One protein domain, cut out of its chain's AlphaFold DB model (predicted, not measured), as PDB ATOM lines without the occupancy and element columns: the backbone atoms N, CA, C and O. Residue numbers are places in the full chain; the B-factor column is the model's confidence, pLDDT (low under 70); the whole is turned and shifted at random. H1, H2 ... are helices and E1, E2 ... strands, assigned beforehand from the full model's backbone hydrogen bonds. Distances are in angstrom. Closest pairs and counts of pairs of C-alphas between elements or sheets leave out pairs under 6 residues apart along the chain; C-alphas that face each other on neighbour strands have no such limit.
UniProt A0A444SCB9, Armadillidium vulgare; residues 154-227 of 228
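AT A GLANCE: This is residues 154 to 227 of the 228 residues of a protein of Armadillidium vulgare (UniProt A0A444SCB9). A curled, strongly twisted sheet of four strands is built on the long hairpin of E1 and E2, with helix H2 packed across it over E2. The short edge strands E3 and E4 lie on opposite sides of that hairpin, and the small helix H1 only grazes the sheet. The 74 printed residues include two named helices and four named strands, along the chain H1 H2 E1 E2 E3 E4; the mixed sheet has the order E3, E2, E1, E4. The class is mixed, helices and strands, and the whole is compact, with a radius of gyration of the C-alphas of 11.9 A and spans of 33 by 25 by 20 A.

IN THESE COORDINATES: Find C-alpha 195 at (41.157, 45.703, -20.011); from there E2 runs 28.9 A to residue 204. E1 is residues 186 to 192, 19.3 A; E3 is 207 to 210, 9.9 A; E4 is 223 to 226, 10.5 A, ending at (35.370, 41.382, -32.376). H2, residues 169 to 181, begins at (33.184, 32.701, -41.280) and is 18.4 A long; H1 is 154 to 157, 5.0 A.

HOW THE PARTS SIT: E1, E2 and E3 form a meander, each strand the antiparallel neighbour of the one before. Look at N 197 and O 190, 2.8 A, for E2 and E1, and at N 209 and O 202, 2.8 A, for E3 and E2. E4 is parallel to E1, with N 189 and O 225 2.8 A apart. H2 is on the sheet at a height of 7.2 A, across the strands, at 72 degrees to E2 on the local plane: two layers, helix and sheet. The closest C-alphas of H2 and E2 are those of Leu 180 and Met 203, 6.6 A. In H2 every O i to N i+4 pair is within hydrogen-bond range; H1 is too short for one.

THE WHOLE: The C-alphas farthest apart, of Asp 194 and Gly 205, are 35.2 A apart. The printed part has no cut; the links H1 to H2 and E3 to E4 are long. Look for pLDDT under 70 at residues 154 to 158, 195, 212 and 227.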
ATOM      1  N   ASP A 154      28.461  47.948 -25.143       55.44
ATOM      2  CA  ASP A 154      28.972  49.253 -25.596       55.44
ATOM      3  C   ASP A 154      30.225  49.134 -26.481       55.44
ATOM      4  O   ASP A 154      30.431  49.933 -27.398       55.44
ATOM      5  N   LEU A 155      31.031  48.084 -26.276       58.47
ATOM      6  CA  LEU A 155      32.151  47.767 -27.165       58.47
ATOM      7  C   LEU A 155      31.651  47.162 -28.475       58.47
ATOM      8  O   LEU A 155      32.132  47.575 -29.527       58.47
ATOM      9  N   LYS A 156      30.657  46.262 -28.425       62.53
ATOM     10  CA  LYS A 156      29.998  45.705 -29.619       62.53
ATOM     11  C   LYS A 156      29.302  46.778 -30.467       62.53
ATOM     12  O   LYS A 156      29.379  46.716 -31.689       62.53
ATOM     13  N   LYS A 157      28.693  47.796 -29.846       66.62
ATOM     14  CA  LYS A 157      28.108  48.963 -30.542       66.62
ATOM     15  C   LYS A 157      29.155  49.807 -31.272       66.62
ATOM     16  O   LYS A 157      28.834  50.444 -32.265       66.62
ATOM     17  N   SER A 158      30.398  49.805 -30.790       66.38
ATOM     18  CA  SER A 158      31.519  50.525 -31.409       66.38
ATOM     19  C   SER A 158      32.175  49.737 -32.552       66.38
ATOM     20  O   SER A 158      33.178  50.183 -33.112       66.38
ATOM     21  N   MET A 159      31.653  48.553 -32.887       77.62
ATOM     22  CA  MET A 159      32.247  47.678 -33.896       77.62
ATOM     23  C   MET A 159      31.697  47.971 -35.267       77.62
ATOM     24  O   MET A 159      30.508  48.205 -35.456       77.62
ATOM     25  N   SER A 160      32.590  47.911 -36.243       80.19
ATOM     26  CA  SER A 160      32.230  48.146 -37.630       80.19
ATOM     27  C   SER A 160      31.384  47.006 -38.190       80.19
ATOM     28  O   SER A 160      30.576  47.248 -39.079       80.19
ATOM     29  N   PHE A 161      31.589  45.782 -37.692       79.19
ATOM     30  CA  PHE A 161      30.792  44.589 -37.983       79.19
ATOM     31  C   PHE A 161      31.184  43.437 -37.037       79.19
ATOM     32  O   PHE A 161      32.297  43.407 -36.501       79.19
ATOM     33  N   LEU A 162      30.277  42.478 -36.831       81.12
ATOM     34  CA  LEU A 162      30.499  41.271 -36.026       81.12
ATOM     35  C   LEU A 162      30.395  40.026 -36.908       81.12
ATOM     36  O   LEU A 162      29.715  40.045 -37.928       81.12
ATOM     37  N   LEU A 163      31.005  38.915 -36.485       79.50
ATOM     38  CA  LEU A 163      30.848  37.624 -37.170       79.50
ATOM     39  C   LEU A 163      29.369  37.206 -37.273       79.50
ATOM     40  O   LEU A 163      28.960  36.657 -38.285       79.50
ATOM     41  N   SER A 164      28.550  37.542 -36.271       75.25
ATOM     42  CA  SER A 164      27.107  37.268 -36.264       75.25
ATOM     43  C   SER A 164      26.306  38.018 -37.336       75.25
ATOM     44  O   SER A 164      25.122  37.747 -37.491       75.25
ATOM     45  N   ASN A 165      26.908  38.991 -38.029       82.44
ATOM     46  CA  ASN A 165      26.272  39.700 -39.141       82.44
ATOM     47  C   ASN A 165      26.402  38.960 -40.485       82.44
ATOM     48  O   ASN A 165      25.837  39.438 -41.465       82.44
ATOM     49  N   PHE A 166      27.148  37.854 -40.544       79.12
ATOM     50  CA  PHE A 166      27.441  37.112 -41.774       79.12
ATOM     51  C   PHE A 166      26.905  35.688 -41.683       79.12
ATOM     52  O   PHE A 166      26.748  35.147 -40.587       79.12
ATOM     53  N   GLU A 167      26.636  35.086 -42.840       83.38
ATOM     54  CA  GLU A 167      26.120  33.718 -42.920       83.38
ATOM     55  C   GLU A 167      27.166  32.699 -42.441       83.38
ATOM     56  O   GLU A 167      26.840  31.745 -41.733       83.38
ATOM     57  N   ASP A 168      28.440  32.940 -42.762       84.31
ATOM     58  CA  ASP A 168      29.549  32.092 -42.344       84.31
ATOM     59  C   ASP A 168      30.856  32.868 -42.071       84.31
ATOM     60  O   ASP A 168      30.992  34.079 -42.282       84.31
ATOM     61  N   SER A 169      31.862  32.141 -41.576       85.06
ATOM     62  CA  SER A 169      33.184  32.701 -41.280       85.06
ATOM     63  C   SER A 169      33.969  33.109 -42.526       85.06
ATOM     64  O   SER A 169      34.855  33.960 -42.433       85.06
ATOM     65  N   LYS A 170      33.666  32.539 -43.695       88.25
ATOM     66  CA  LYS A 170      34.342  32.857 -44.953       88.25
ATOM     67  C   LYS A 170      33.909  34.229 -45.452       88.25
ATOM     68  O   LYS A 170      34.774  35.022 -45.814       88.25
ATOM     69  N   GLU A 171      32.617  34.536 -45.434       87.81
ATOM     70  CA  GLU A 171      32.096  35.859 -45.790       87.81
ATOM     71  C   GLU A 171      32.634  36.950 -44.868       87.81
ATOM     72  O   GLU A 171      33.092  37.994 -45.336       87.81
ATOM     73  N   TYR A 172      32.683  36.668 -43.567       89.69
ATOM     74  CA  TYR A 172      33.273  37.566 -42.581       89.69
ATOM     75  C   TYR A 172      34.757  37.858 -42.860       89.69
ATOM     76  O   TYR A 172      35.183  39.016 -42.870       89.69
ATOM     77  N   LEU A 173      35.562  36.823 -43.131       89.62
ATOM     78  CA  LEU A 173      36.979  36.993 -43.469       89.62
ATOM     79  C   LEU A 173      37.172  37.721 -44.807       89.62
ATOM     80  O   LEU A 173      38.101  38.521 -44.936       89.62
ATOM     81  N   LEU A 174      36.295  37.485 -45.786       89.94
ATOM     82  CA  LEU A 174      36.304  38.196 -47.067       89.94
ATOM     83  C   LEU A 174      35.997  39.688 -46.898       89.94
ATOM     84  O   LEU A 174      36.616  40.506 -47.576       89.94
ATOM     85  N   GLU A 175      35.095  40.062 -45.993       90.25
ATOM     86  CA  GLU A 175      34.816  41.469 -45.690       90.25
ATOM     87  C   GLU A 175      36.028  42.165 -45.053       90.25
ATOM     88  O   GLU A 175      36.419  43.252 -45.481       90.25
ATOM     89  N   ILE A 176      36.703  41.509 -44.098       91.06
ATOM     90  CA  ILE A 176      37.967  42.016 -43.529       91.06
ATOM     91  C   ILE A 176      39.004  42.219 -44.636       91.06
ATOM     92  O   ILE A 176      39.673  43.252 -44.688       91.06
ATOM     93  N   TYR A 177      39.123  41.242 -45.535       90.75
ATOM     94  CA  TYR A 177      40.065  41.279 -46.647       90.75
ATOM     95  C   TYR A 177      39.797  42.457 -47.596       90.75
ATOM     96  O   TYR A 177      40.722  43.204 -47.913       90.75
ATOM     97  N   LYS A 178      38.537  42.685 -47.993       90.56
ATOM     98  CA  LYS A 178      38.138  43.818 -48.850       90.56
ATOM     99  C   LYS A 178      38.481  45.168 -48.223       90.56
ATOM    100  O   LYS A 178      39.033  46.036 -48.895       90.56
ATOM    101  N   ARG A 179      38.212  45.344 -46.928       90.25
ATOM    102  CA  ARG A 179      38.536  46.592 -46.217       90.25
ATOM    103  C   ARG A 179      40.035  46.855 -46.168       90.25
ATOM    104  O   ARG A 179      40.472  47.976 -46.407       90.25
ATOM    105  N   LEU A 180      40.833  45.816 -45.933       90.06
ATOM    106  CA  LEU A 180      42.291  45.934 -45.966       90.06
ATOM    107  C   LEU A 180      42.828  46.242 -47.372       90.06
ATOM    108  O   LEU A 180      43.809  46.973 -47.481       90.06
ATOM    109  N   GLN A 181      42.199  45.731 -48.440       88.38
ATOM    110  CA  GLN A 181      42.528  46.117 -49.822       88.38
ATOM    111  C   GLN A 181      42.246  47.597 -50.101       88.38
ATOM    112  O   GLN A 181      42.997  48.222 -50.841       88.38
ATOM    113  N   ASN A 182      41.222  48.163 -49.463       89.94
ATOM    114  CA  ASN A 182      40.894  49.589 -49.535       89.94
ATOM    115  C   ASN A 182      41.758  50.459 -48.602       89.94
ATOM    116  O   ASN A 182      41.402  51.601 -48.320       89.94
ATOM    117  N   GLU A 183      42.867  49.916 -48.090       86.88
ATOM    118  CA  GLU A 183      43.782  50.579 -47.154       86.88
ATOM    119  C   GLU A 183      43.122  51.022 -45.831       86.88
ATOM    120  O   GLU A 183      43.645  51.877 -45.106       86.88
ATOM    121  N   GLU A 184      41.988  50.414 -45.458       91.12
ATOM    122  CA  GLU A 184      41.360  50.688 -44.171       91.12
ATOM    123  C   GLU A 184      42.209  50.169 -43.007       91.12
ATOM    124  O   GLU A 184      42.821  49.098 -43.033       91.12
ATOM    125  N   LYS A 185      42.184  50.922 -41.909       91.38
ATOM    126  CA  LYS A 185      42.835  50.539 -40.659       91.38
ATOM    127  C   LYS A 185      41.917  49.611 -39.870       91.38
ATOM    128  O   LYS A 185      41.067  50.093 -39.129       91.38
ATOM    129  N   VAL A 186      42.097  48.299 -40.004       92.69
ATOM    130  CA  VAL A 186      41.282  47.303 -39.288       92.69
ATOM    131  C   VAL A 186      42.007  46.787 -38.039       92.69
ATOM    132  O   VAL A 186      43.184  46.418 -38.092       92.69
ATOM    133  N   PHE A 187      41.304  46.742 -36.906       92.56
ATOM    134  CA  PHE A 187      41.818  46.230 -35.634       92.56
ATOM    135  C   PHE A 187      40.862  45.218 -34.999       92.56
ATOM    136  O   PHE A 187      39.657  45.448 -34.898       92.56
ATOM    137  N   ALA A 188      41.430  44.118 -34.515       89.81
ATOM    138  CA  ALA A 188      40.760  43.167 -33.643       89.81
ATOM    139  C   ALA A 188      40.650  43.747 -32.231       89.81
ATOM    140  O   ALA A 188      41.625  44.295 -31.714       89.81
ATOM    141  N   VAL A 189      39.489  43.590 -31.604       87.25
ATOM    142  CA  VAL A 189      39.217  43.973 -30.217       87.25
ATOM    143  C   VAL A 189      39.022  42.713 -29.390       87.25
ATOM    144  O   VAL A 189      38.288  41.810 -29.791       87.25
ATOM    145  N   HIS A 190      39.651  42.675 -28.220       82.19
ATOM    146  CA  HIS A 190      39.483  41.596 -27.260       82.19
ATOM    147  C   HIS A 190      39.488  42.146 -25.831       82.19
ATOM    148  O   HIS A 190      40.256  43.055 -25.501       82.19
ATOM    149  N   LYS A 191      38.630  41.597 -24.970       75.94
ATOM    150  CA  LYS A 191      38.536  41.994 -23.562       75.94
ATOM    151  C   LYS A 191      39.227  40.948 -22.692       75.94
ATOM    152  O   LYS A 191      38.732  39.836 -22.550       75.94
ATOM    153  N   ILE A 192      40.363  41.320 -22.103       71.25
ATOM    154  CA  ILE A 192      41.138  40.471 -21.193       71.25
ATOM    155  C   ILE A 192      40.943  41.015 -19.779       71.25
ATOM    156  O   ILE A 192      41.474  42.076 -19.440       71.25
ATOM    157  N   ASN A 193      40.193  40.290 -18.947       70.94
ATOM    158  CA  ASN A 193      39.729  40.768 -17.639       70.94
ATOM    159  C   ASN A 193      38.956  42.100 -17.782       70.94
ATOM    160  O   ASN A 193      37.972  42.164 -18.522       70.94
ATOM    161  N   ASP A 194      39.416  43.165 -17.121       70.12
ATOM    162  CA  ASP A 194      38.820  44.505 -17.182       70.12
ATOM    163  C   ASP A 194      39.454  45.417 -18.247       70.12
ATOM    164  O   ASP A 194      39.040  46.566 -18.405       70.12
ATOM    165  N   TYR A 195      40.436  44.919 -19.007       68.12
ATOM    166  CA  TYR A 195      41.157  45.703 -20.011       68.12
ATOM    167  C   TYR A 195      40.715  45.356 -21.429       68.12
ATOM    168  O   TYR A 195      40.619  44.188 -21.809       68.12
ATOM    169  N   VAL A 196      40.519  46.392 -22.243       81.12
ATOM    170  CA  VAL A 196      40.324  46.251 -23.686       81.12
ATOM    171  C   VAL A 196      41.684  46.308 -24.364       81.12
ATOM    172  O   VAL A 196      42.489  47.204 -24.096       81.12
ATOM    173  N   LYS A 197      41.947  45.329 -25.223       85.94
ATOM    174  CA  LYS A 197      43.170  45.232 -26.006       85.94
ATOM    175  C   LYS A 197      42.859  45.143 -27.484       85.94
ATOM    176  O   LYS A 197      41.868  44.537 -27.888       85.94
ATOM    177  N   TYR A 198      43.747  45.737 -28.269       88.25
ATOM    178  CA  TYR A 198      43.612  45.828 -29.710       88.25
ATOM    179  C   TYR A 198      44.790  45.153 -30.411       88.25
ATOM    180  O   TYR A 198      45.940  45.233 -29.966       88.25
ATOM    181  N   GLY A 199      44.499  44.485 -31.519       89.69
ATOM    182  CA  GLY A 199      45.478  43.850 -32.394       89.69
ATOM    183  C   GLY A 199      45.308  44.388 -33.803       89.69
ATOM    184  O   GLY A 199      44.216  44.322 -34.361       89.69
ATOM    185  N   LYS A 200      46.369  44.948 -34.385       90.56
ATOM    186  CA  LYS A 200      46.323  45.393 -35.781       90.56
ATOM    187  C   LYS A 200      46.123  44.187 -36.694       90.56
ATOM    188  O   LYS A 200      46.792  43.168 -36.517       90.56
ATOM    189  N   ILE A 201      45.257  44.335 -37.686       91.75
ATOM    190  CA  ILE A 201      45.094  43.350 -38.749       91.75
ATOM    191  C   ILE A 201      45.739  43.913 -40.004       91.75
ATOM    192  O   ILE A 201      45.616  45.100 -40.309       91.75
ATOM    193  N   PHE A 202      46.484  43.076 -40.707       88.56
ATOM    194  CA  PHE A 202      47.064  43.444 -41.986       88.56
ATOM    195  C   PHE A 202      47.077  42.247 -42.923       88.56
ATOM    196  O   PHE A 202      46.953  41.095 -42.510       88.56
ATOM    197  N   MET A 203      47.221  42.552 -44.201       88.75
ATOM    198  CA  MET A 203      47.262  41.579 -45.273       88.75
ATOM    199  C   MET A 203      48.687  41.506 -45.817       88.75
ATOM    200  O   MET A 203      49.330  42.534 -46.035       88.75
ATOM    201  N   CYS A 204      49.180  40.292 -46.035       83.69
ATOM    202  CA  CYS A 204      50.415  40.051 -46.770       83.69
ATOM    203  C   CYS A 204      50.167  38.892 -47.741       83.69
ATOM    204  O   CYS A 204      49.889  37.766 -47.325       83.69
ATOM    205  N   GLY A 205      50.188  39.185 -49.044       83.25
ATOM    206  CA  GLY A 205      49.693  38.255 -50.063       83.25
ATOM    207  C   GLY A 205      48.217  37.904 -49.832       83.25
ATOM    208  O   GLY A 205      47.420  38.776 -49.506       83.25
ATOM    209  N   ASN A 206      47.873  36.616 -49.931       83.75
ATOM    210  CA  ASN A 206      46.512  36.107 -49.687       83.75
ATOM    211  C   ASN A 206      46.269  35.701 -48.219       83.75
ATOM    212  O   ASN A 206      45.380  34.900 -47.936       83.75
ATOM    213  N   GLN A 207      47.085  36.192 -47.283       85.69
ATOM    214  CA  GLN A 207      46.989  35.838 -45.869       85.69
ATOM    215  C   GLN A 207      46.653  37.057 -45.012       85.69
ATOM    216  O   GLN A 207      47.229  38.137 -45.172       85.69
ATOM    217  N   LEU A 208      45.726  36.850 -44.076       89.62
ATOM    218  CA  LEU A 208      45.392  37.796 -43.019       89.62
ATOM    219  C   LEU A 208      46.246  37.504 -41.788       89.62
ATOM    220  O   LEU A 208      46.301  36.372 -41.309       89.62
ATOM    221  N   PHE A 209      46.872  38.542 -41.254       88.06
ATOM    222  CA  PHE A 209      47.699  38.471 -40.062       88.06
ATOM    223  C   PHE A 209      47.079  39.305 -38.949       88.06
ATOM    224  O   PHE A 209      46.766  40.483 -39.132       88.06
ATOM    225  N   PHE A 210      46.958  38.693 -37.777       89.44
ATOM    226  CA  PHE A 210      46.434  39.311 -36.567       89.44
ATOM    227  C   PHE A 210      47.597  39.512 -35.596       89.44
ATOM    228  O   PHE A 210      48.190  38.542 -35.121       89.44
ATOM    229  N   TYR A 211      47.962  40.765 -35.321       83.19
ATOM    230  CA  TYR A 211      48.986  41.052 -34.318       83.19
ATOM    231  C   TYR A 211      48.517  40.641 -32.923       83.19
ATOM    232  O   TYR A 211      47.326  40.686 -32.607       83.19
ATOM    233  N   SER A 212      49.484  40.313 -32.063       69.50
ATOM    234  CA  SER A 212      49.228  40.111 -30.642       69.50
ATOM    235  C   SER A 212      48.496  41.332 -30.081       69.50
ATOM    236  O   SER A 212      48.895  42.472 -30.336       69.50
ATOM    237  N   LEU A 213      47.408  41.073 -29.348       79.44
ATOM    238  CA  LEU A 213      46.483  42.033 -28.732       79.44
ATOM    239  C   LEU A 213      47.195  42.879 -27.656       79.44
ATOM    240  O   LEU A 213      46.958  42.759 -26.455       79.44
ATOM    241  N   SER A 214      48.155  43.682 -28.087       74.69
ATOM    242  CA  SER A 214      49.146  44.362 -27.254       74.69
ATOM    243  C   SER A 214      48.859  45.853 -27.127       74.69
ATOM    244  O   SER A 214      49.329  46.489 -26.182       74.69
ATOM    245  N   LEU A 215      48.043  46.403 -28.027       79.31
ATOM    246  CA  LEU A 215      47.702  47.818 -28.050       79.31
ATOM    247  C   LEU A 215      46.596  48.117 -27.034       79.31
ATOM    248  O   LEU A 215      45.660  47.336 -26.872       79.31
ATOM    249  N   SER A 216      46.704  49.260 -26.358       80.62
ATOM    250  CA  SER A 216      45.667  49.772 -25.445       80.62
ATOM    251  C   SER A 216      44.766  50.824 -26.103       80.62
ATOM    252  O   SER A 216      43.727  51.160 -25.549       80.62
ATOM    253  N   GLU A 217      45.148  51.328 -27.279       81.00
ATOM    254  CA  GLU A 217      44.433  52.359 -28.035       81.00
ATOM    255  C   GLU A 217      44.543  52.086 -29.543       81.00
ATOM    256  O   GLU A 217      45.442  51.367 -29.991       81.00
ATOM    257  N   VAL A 218      43.641  52.683 -30.324       85.81
ATOM    258  CA  VAL A 218      43.608  52.591 -31.791       85.81
ATOM    259  C   VAL A 218      43.578  53.985 -32.425       85.81
ATOM    260  O   VAL A 218      43.025  54.917 -31.837       85.81
ATOM    261  N   PRO A 219      44.136  54.161 -33.638       83.94
ATOM    262  CA  PRO A 219      44.014  55.413 -34.376       83.94
ATOM    263  C   PRO A 219      42.548  55.800 -34.611       83.94
ATOM    264  O   PRO A 219      41.691  54.939 -34.816       83.94
ATOM    265  N   LYS A 220      42.267  57.106 -34.674       79.94
ATOM    266  CA  LYS A 220      40.952  57.607 -35.099       79.94
ATOM    267  C   LYS A 220      40.616  57.097 -36.512       79.94
ATOM    268  O   LYS A 220      41.520  56.958 -37.339       79.94
ATOM    269  N   ASN A 221      39.329  56.851 -36.769       82.56
ATOM    270  CA  ASN A 221      38.795  56.285 -38.020       82.56
ATOM    271  C   ASN A 221      39.281  54.854 -38.322       82.56
ATOM    272  O   ASN A 221      39.509  54.505 -39.477       82.56
ATOM    273  N   SER A 222      39.479  54.041 -37.283       88.06
ATOM    274  CA  SER A 222      39.782  52.617 -37.450       88.06
ATOM    275  C   SER A 222      38.503  51.783 -37.481       88.06
ATOM    276  O   SER A 222      37.586  52.029 -36.697       88.06
ATOM    277  N   SER A 223      38.478  50.769 -38.342       89.12
ATOM    278  CA  SER A 223      37.450  49.733 -38.361       89.12
ATOM    279  C   SER A 223      37.738  48.715 -37.249       89.12
ATOM    280  O   SER A 223      38.851  48.193 -37.153       89.12
ATOM    281  N   LEU A 224      36.756  48.437 -36.392       89.69
ATOM    282  CA  LEU A 224      36.902  47.548 -35.234       89.69
ATOM    283  C   LEU A 224      36.110  46.261 -35.429       89.69
ATOM    284  O   LEU A 224      34.927  46.315 -35.767       89.69
ATOM    285  N   ILE A 225      36.744  45.119 -35.161       87.75
ATOM    286  CA  ILE A 225      36.117  43.797 -35.272       87.75
ATOM    287  C   ILE A 225      36.303  42.981 -33.990       87.75
ATOM    288  O   ILE A 225      37.354  43.056 -33.351       87.75
ATOM    289  N   TRP A 226      35.282  42.221 -33.579       82.62
ATOM    290  CA  TRP A 226      35.370  41.382 -32.376       82.62
ATOM    291  C   TRP A 226      36.017  40.057 -32.720       82.62
ATOM    292  O   TRP A 226      35.564  39.384 -33.644       82.62
ATOM    293  N   VAL A 227      37.009  39.654 -31.933       68.31
ATOM    294  CA  VAL A 227      37.561  38.300 -31.997       68.31
ATOM    295  C   VAL A 227      37.306  37.654 -30.641       68.31
ATOM    296  O   VAL A 227      37.871  38.079 -29.630       68.31
TER     297      VAL A 227